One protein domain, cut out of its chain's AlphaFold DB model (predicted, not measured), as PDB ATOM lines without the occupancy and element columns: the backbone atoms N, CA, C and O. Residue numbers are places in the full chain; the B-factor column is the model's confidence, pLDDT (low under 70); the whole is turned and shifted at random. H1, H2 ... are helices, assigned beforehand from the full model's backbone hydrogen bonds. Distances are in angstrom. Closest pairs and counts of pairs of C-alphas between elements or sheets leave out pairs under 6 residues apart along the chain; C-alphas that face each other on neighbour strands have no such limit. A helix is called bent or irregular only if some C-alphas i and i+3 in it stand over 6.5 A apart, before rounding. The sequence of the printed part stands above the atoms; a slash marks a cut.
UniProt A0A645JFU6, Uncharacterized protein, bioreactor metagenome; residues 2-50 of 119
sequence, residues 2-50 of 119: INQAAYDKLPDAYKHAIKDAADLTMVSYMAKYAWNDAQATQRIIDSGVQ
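This is residues 2 to 50 of the 119 residues of an uncharacterized protein of bioreactor metagenome (UniProt A0A645JFU6). One long, slightly bowed helix, H2, makes nearly the whole length of a rod, and a short helix, H1, hooks back on a tight link at the end where H2 begins, giving the outline of a long shaft with a small foot. Over most of its length H2 has nothing beside it, and a short tail, residues 47 to 50, follows at its far end. The printed part has 49 residues with two named helices, H1 then H2, and no named strand; the class is all helix. The whole is extended, with a radius of gyration of the C-alphas of 18.5 A, and spans 54 by 17 by 8 A.

H2, residues 12 to 46, stands free from residue 19 to residue 46, and so do residues 47 to 50 after it. H1, residues 4 to 8, is close to H2 but not clearly touching it, with 1 pair of C-alphas within 8 A. That closest pair is the C-alphas of Tyr 7 and Lys 15, 7.1 A apart. The centres of the two helices are 25.5 A apart. Residues 8 to 14, of which 12 to 14 belong to H2, also stand free. In H1 and H2 every O i to N i+4 pair is within hydrogen-bond range.

H2 has 35 residues and measures 50.9 A from C-alpha 12 at (-5.492, -6.605, 31.055) to C-alpha 46 at (3.153, -42.221, 66.328). H1 has 5 residues and begins with C-alpha 4 at (-10.051, -2.717, 43.422); its first and last C-alphas are 6.0 A apart. Neither helix is bent.

The C-alphas of Pro 11 and Gly 48, 54.5 A apart, are the two farthest apart. The printed part runs from residue 2 to residue 50 and has no cut. The link from H1 to H2 has 3 residues and is tight. The mean pLDDT of the printed part is 96.9, and no printed residue is under 70.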
ATOM      1  N   ILE A   2      -7.778  -8.284  46.626       95.88
ATOM      2  CA  ILE A   2      -6.930  -7.280  45.968       95.88
ATOM      3  C   ILE A   2      -7.655  -5.935  46.055       95.88
ATOM      4  O   ILE A   2      -8.880  -5.896  45.972       95.88
ATOM      5  N   ASN A   3      -6.924  -4.834  46.255       97.88
ATOM      6  CA  ASN A   3      -7.521  -3.500  46.210       97.88
ATOM      7  C   ASN A   3      -8.073  -3.217  44.801       97.88
ATOM      8  O   ASN A   3      -7.316  -3.258  43.831       97.88
ATOM      9  N   GLN A   4      -9.365  -2.894  44.705       97.44
ATOM     10  CA  GLN A   4     -10.051  -2.717  43.422       97.44
ATOM     11  C   GLN A   4      -9.419  -1.607  42.571       97.44
ATOM     12  O   GLN A   4      -9.071  -1.838  41.421       97.44
ATOM     13  N   ALA A   5      -9.163  -0.433  43.158       98.38
ATOM     14  CA  ALA A   5      -8.601   0.701  42.425       98.38
ATOM     15  C   ALA A   5      -7.178   0.436  41.902       98.38
ATOM     16  O   ALA A   5      -6.787   0.974  40.867       98.38
ATOM     17  N   ALA A   6      -6.385  -0.369  42.612       97.94
ATOM     18  CA  ALA A   6      -5.078  -0.810  42.139       97.94
ATOM     19  C   ALA A   6      -5.213  -1.845  41.015       97.94
ATOM     20  O   ALA A   6      -4.515  -1.738  40.011       97.94
ATOM     21  N   TYR A   7      -6.133  -2.803  41.164       97.38
ATOM     22  CA  TYR A   7      -6.406  -3.828  40.160       97.38
ATOM     23  C   TYR A   7      -6.899  -3.224  38.842       97.38
ATOM     24  O   TYR A   7      -6.410  -3.591  37.777       97.38
ATOM     25  N   ASP A   8      -7.798  -2.241  38.900       97.75
ATOM     26  CA  ASP A   8      -8.392  -1.608  37.718       97.75
ATOM     27  C   ASP A   8      -7.357  -0.884  36.850       97.75
ATOM     28  O   ASP A   8      -7.484  -0.881  35.624       97.75
ATOM     29  N   LYS A   9      -6.306  -0.338  37.478       98.25
ATOM     30  CA  LYS A   9      -5.185   0.344  36.811       98.25
ATOM     31  C   LYS A   9      -4.221  -0.606  36.100       98.25
ATOM     32  O   LYS A   9      -3.365  -0.134  35.353       98.25
ATOM     33  N   LEU A  10      -4.302  -1.912  36.352       98.19
ATOM     34  CA  LEU A  10      -3.420  -2.879  35.708       98.19
ATOM     35  C   LEU A  10      -3.787  -3.057  34.228       98.19
ATOM     36  O   LEU A  10      -4.976  -3.068  33.893       98.19
ATOM     37  N   PRO A  11      -2.793  -3.281  33.349       98.56
ATOM     38  CA  PRO A  11      -3.049  -3.792  32.008       98.56
ATOM     39  C   PRO A  11      -3.813  -5.120  32.061       98.56
ATOM     40  O   PRO A  11      -3.583  -5.931  32.963       98.56
ATOM     41  N   ASP A  12      -4.661  -5.390  31.070       98.19
ATOM     42  CA  ASP A  12      -5.492  -6.605  31.055       98.19
ATOM     43  C   ASP A  12      -4.660  -7.890  31.094       98.19
ATOM     44  O   ASP A  12      -5.000  -8.828  31.814       98.19
ATOM     45  N   ALA A  13      -3.499  -7.904  30.432       98.38
ATOM     46  CA  ALA A  13      -2.556  -9.020  30.511       98.38
ATOM     47  C   ALA A  13      -2.136  -9.341  31.960       98.38
ATOM     48  O   ALA A  13      -1.976 -10.505  32.315       98.38
ATOM     49  N   TYR A  14      -1.991  -8.327  32.821       98.38
ATOM     50  CA  TYR A  14      -1.621  -8.523  34.226       98.38
ATOM     51  C   TYR A  14      -2.820  -8.931  35.080       98.38
ATOM     52  O   TYR A  14      -2.662  -9.746  35.984       98.38
ATOM     53  N   LYS A  15      -4.022  -8.430  34.775       98.31
ATOM     54  CA  LYS A  15      -5.264  -8.913  35.402       98.31
ATOM     55  C   LYS A  15      -5.452 -10.413  35.152       98.31
ATOM     56  O   LYS A  15      -5.700 -11.161  36.096       98.31
ATOM     57  N   HIS A  16      -5.243 -10.856  33.910       98.06
ATOM     58  CA  HIS A  16      -5.270 -12.273  33.546       98.06
ATOM     59  C   HIS A  16      -4.179 -13.073  34.257       98.06
ATOM     60  O   HIS A  16      -4.497 -14.040  34.939       98.06
ATOM     61  N   ALA A  17      -2.922 -12.622  34.200       98.38
ATOM     62  CA  ALA A  17      -1.821 -13.318  34.864       98.38
ATOM     63  C   ALA A  17      -2.041 -13.472  36.380       98.38
ATOM     64  O   ALA A  17      -1.734 -14.518  36.944       98.38
ATOM     65  N   ILE A  18      -2.606 -12.460  37.048       97.88
ATOM     66  CA  ILE A  18      -2.951 -12.533  38.473       97.88
ATOM     67  C   ILE A  18      -4.061 -13.551  38.722       97.88
ATOM     68  O   ILE A  18      -3.969 -14.316  39.680       97.88
ATOM     69  N   LYS A  19      -5.107 -13.563  37.885       96.88
ATOM     70  CA  LYS A  19      -6.187 -14.544  38.000       96.88
ATOM     71  C   LYS A  19      -5.652 -15.968  37.834       96.88
ATOM     72  O   LYS A  19      -5.912 -16.803  38.694       96.88
ATOM     73  N   ASP A  20      -4.862 -16.210  36.795       98.12
ATOM     74  CA  ASP A  20      -4.287 -17.527  36.522       98.12
ATOM     75  C   ASP A  20      -3.353 -17.959  37.653       98.12
ATOM     76  O   ASP A  20      -3.434 -19.085  38.143       98.12
ATOM     77  N   ALA A  21      -2.507 -17.047  38.142       98.00
ATOM     78  CA  ALA A  21      -1.646 -17.315  39.285       98.00
ATOM     79  C   ALA A  21      -2.455 -17.651  40.546       98.00
ATOM     80  O   ALA A  21      -2.080 -18.570  41.276       98.00
ATOM     81  N   ALA A  22      -3.561 -16.948  40.811       97.56
ATOM     82  CA  ALA A  22      -4.427 -17.227  41.953       97.56
ATOM     83  C   ALA A  22      -5.098 -18.606  41.838       97.56
ATOM     84  O   ALA A  22      -5.058 -19.378  42.799       97.56
ATOM     85  N   ASP A  23      -5.640 -18.940  40.665       97.25
ATOM     86  CA  ASP A  23      -6.292 -20.227  40.400       97.25
ATOM     87  C   ASP A  23      -5.282 -21.389  40.522       97.25
ATOM     88  O   ASP A  23      -5.532 -22.373  41.224       97.25
ATOM     89  N   LEU A  24      -4.091 -21.247  39.928       97.88
ATOM     90  CA  LEU A  24      -3.007 -22.234  40.026       97.88
ATOM     91  C   LEU A  24      -2.500 -22.395  41.460       97.88
ATOM     92  O   LEU A  24      -2.251 -23.517  41.911       97.88
ATOM     93  N   THR A  25      -2.354 -21.288  42.189       97.75
ATOM     94  CA  THR A  25      -1.911 -21.314  43.586       97.75
ATOM     95  C   THR A  25      -2.931 -22.042  44.453       97.75
ATOM     96  O   THR A  25      -2.535 -22.887  45.252       97.75
ATOM     97  N   MET A  26      -4.230 -21.786  44.267       96.69
ATOM     98  CA  MET A  26      -5.295 -22.477  44.998       96.69
ATOM     99  C   MET A  26      -5.191 -24.000  44.829       96.69
ATOM    100  O   MET A  26      -5.151 -24.725  45.823       96.69
ATOM    101  N   VAL A  27      -5.084 -24.486  43.589       96.31
ATOM    102  CA  VAL A  27      -4.982 -25.929  43.305       96.31
ATOM    103  C   VAL A  27      -3.674 -26.515  43.844       96.31
ATOM    104  O   VAL A  27      -3.679 -27.572  44.475       96.31
ATOM    105  N   SER A  28      -2.555 -25.810  43.659       97.50
ATOM    106  CA  SER A  28      -1.238 -26.259  44.130       97.50
ATOM    107  C   SER A  28      -1.192 -26.392  45.651       97.50
ATOM    108  O   SER A  28      -0.675 -27.378  46.179       97.50
ATOM    109  N   TYR A  29      -1.756 -25.421  46.374       97.12
ATOM    110  CA  TYR A  29      -1.812 -25.470  47.832       97.12
ATOM    111  C   TYR A  29      -2.800 -26.516  48.342       97.12
ATOM    112  O   TYR A  29      -2.495 -27.160  49.341       97.12
ATOM    113  N   MET A  30      -3.920 -26.748  47.654       96.56
ATOM    114  CA  MET A  30      -4.837 -27.839  47.993       96.56
ATOM    115  C   MET A  30      -4.118 -29.199  47.969       96.56
ATOM    116  O   MET A  30      -4.179 -29.940  48.948       96.56
ATOM    117  N   ALA A  31      -3.362 -29.494  46.905       95.75
ATOM    118  CA  ALA A  31      -2.581 -30.730  46.807       95.75
ATOM    119  C   ALA A  31      -1.453 -30.796  47.853       95.75
ATOM    120  O   ALA A  31      -1.244 -31.824  48.500       95.75
ATOM    121  N   LYS A  32      -0.741 -29.681  48.056       97.62
ATOM    122  CA  LYS A  32       0.342 -29.589  49.040       97.62
ATOM    123  C   LYS A  32      -0.151 -29.834  50.466       97.62
ATOM    124  O   LYS A  32       0.509 -30.559  51.207       97.62
ATOM    125  N   TYR A  33      -1.270 -29.230  50.864       97.25
ATOM    126  CA  TYR A  33      -1.819 -29.431  52.203       97.25
ATOM    127  C   TYR A  33      -2.326 -30.856  52.391       97.25
ATOM    128  O   TYR A  33      -1.972 -31.451  53.397       97.25
ATOM    129  N   ALA A  34      -2.991 -31.457  51.398       95.31
ATOM    130  CA  ALA A  34      -3.380 -32.867  51.477       95.31
ATOM    131  C   ALA A  34      -2.177 -33.796  51.755       95.31
ATOM    132  O   ALA A  34      -2.235 -34.655  52.633       95.31
ATOM    133  N   TRP A  35      -1.048 -33.584  51.068       95.62
ATOM    134  CA  TRP A  35       0.185 -34.344  51.314       95.62
ATOM    135  C   TRP A  35       0.808 -34.065  52.691       95.62
ATOM    136  O   TRP A  35       1.299 -34.970  53.371       95.62
ATOM    137  N   ASN A  36       0.812 -32.803  53.117       97.44
ATOM    138  CA  ASN A  36       1.334 -32.427  54.428       97.44
ATOM    139  C   ASN A  36       0.487 -33.009  55.565       97.44
ATOM    140  O   ASN A  36       1.053 -33.484  56.549       97.44
ATOM    141  N   ASP A  37      -0.835 -33.006  55.412       96.75
ATOM    142  CA  ASP A  37      -1.790 -33.540  56.378       96.75
ATOM    143  C   ASP A  37      -1.656 -35.060  56.487       96.75
ATOM    144  O   ASP A  37      -1.638 -35.585  57.600       96.75
ATOM    145  N   ALA A  38      -1.443 -35.768  55.372       94.12
ATOM    146  CA  ALA A  38      -1.155 -37.205  55.385       94.12
ATOM    147  C   ALA A  38       0.106 -37.525  56.215       94.12
ATOM    148  O   ALA A  38       0.074 -38.359  57.121       94.12
ATOM    149  N   GLN A  39       1.205 -36.797  55.987       96.69
ATOM    150  CA  GLN A  39       2.442 -36.967  56.764       96.69
ATOM    151  C   GLN A  39       2.297 -36.531  58.231       96.69
ATOM    152  O   GLN A  39       2.943 -37.081  59.124       96.69
ATOM    153  N   ALA A  40       1.512 -35.488  58.509       96.81
ATOM    154  CA  ALA A  40       1.253 -35.026  59.869       96.81
ATOM    155  C   ALA A  40       0.397 -36.027  60.650       96.81
ATOM    156  O   ALA A  40       0.692 -36.289  61.812       96.81
ATOM    157  N   THR A  41      -0.599 -36.629  60.001       94.81
ATOM    158  CA  THR A  41      -1.478 -37.636  60.601       94.81
ATOM    159  C   THR A  41      -0.675 -38.818  61.129       94.81
ATOM    160  O   THR A  41      -0.841 -39.183  62.291       94.81
ATOM    161  N   GLN A  42       0.273 -39.345  60.344       92.38
ATOM    162  CA  GLN A  42       1.140 -40.430  60.815       92.38
ATOM    163  C   GLN A  42       1.946 -40.020  62.056       92.38
ATOM    164  O   GLN A  42       1.969 -40.743  63.044       92.38
ATOM    165  N   ARG A  43       2.522 -38.810  62.065       96.12
ATOM    166  CA  ARG A  43       3.268 -38.294  63.227       96.12
ATOM    167  C   ARG A  43       2.397 -38.138  64.476       96.12
ATOM    168  O   ARG A  43       2.879 -38.365  65.581       96.12
ATOM    169  N   ILE A  44       1.134 -37.738  64.319       95.81
ATOM    170  CA  ILE A  44       0.177 -37.639  65.430       95.81
ATOM    171  C   ILE A  44      -0.101 -39.033  66.002       95.81
ATOM    172  O   ILE A  44      -0.032 -39.202  67.220       95.81
ATOM    173  N   ILE A  45      -0.338 -40.028  65.142       93.12
ATOM    174  CA  ILE A  45      -0.538 -41.426  65.553       93.12
ATOM    175  C   ILE A  45       0.695 -41.941  66.308       93.12
ATOM    176  O   ILE A  45       0.569 -42.418  67.436       93.12
ATOM    177  N   ASP A  46       1.889 -41.761  65.740       95.69
ATOM    178  CA  ASP A  46       3.153 -42.221  66.328       95.69
ATOM    179  C   ASP A  46       3.452 -41.552  67.682       95.69
ATOM    180  O   ASP A  46       4.128 -42.129  68.533       95.69
ATOM    181  N   SER A  47       2.935 -40.340  67.911       97.19
ATOM    182  CA  SER A  47       3.096 -39.620  69.181       97.19
ATOM    183  C   SER A  47       2.222 -40.150  70.326       97.19
ATOM    184  O   SER A  47       2.398 -39.733  71.471       97.19
ATOM    185  N   GLY A  48       1.276 -41.055  70.044       96.00
ATOM    186  CA  GLY A  48       0.369 -41.633  71.040       96.00
ATOM    187  C   GLY A  48      -0.820 -40.743  71.424       96.00
ATOM    188  O   GLY A  48      -1.526 -41.048  72.393       96.00
ATOM    189  N   VAL A  49      -1.066 -39.658  70.680       96.44
ATOM    190  CA  VAL A  49      -2.245 -38.797  70.863       96.44
ATOM    191  C   VAL A  49      -3.523 -39.614  70.667       96.44
ATOM    192  O   VAL A  49      -3.690 -40.310  69.669       96.44
ATOM    193  N   GLN A  50      -4.448 -39.495  71.618       93.94
ATOM    194  CA  GLN A  50      -5.761 -40.127  71.540       93.94
ATOM    195  C   GLN A  50      -6.730 -39.221  70.776       93.94
ATOM    196  O   GLN A  50      -7.012 -38.100  71.203       93.94
TER     197      GLN A  50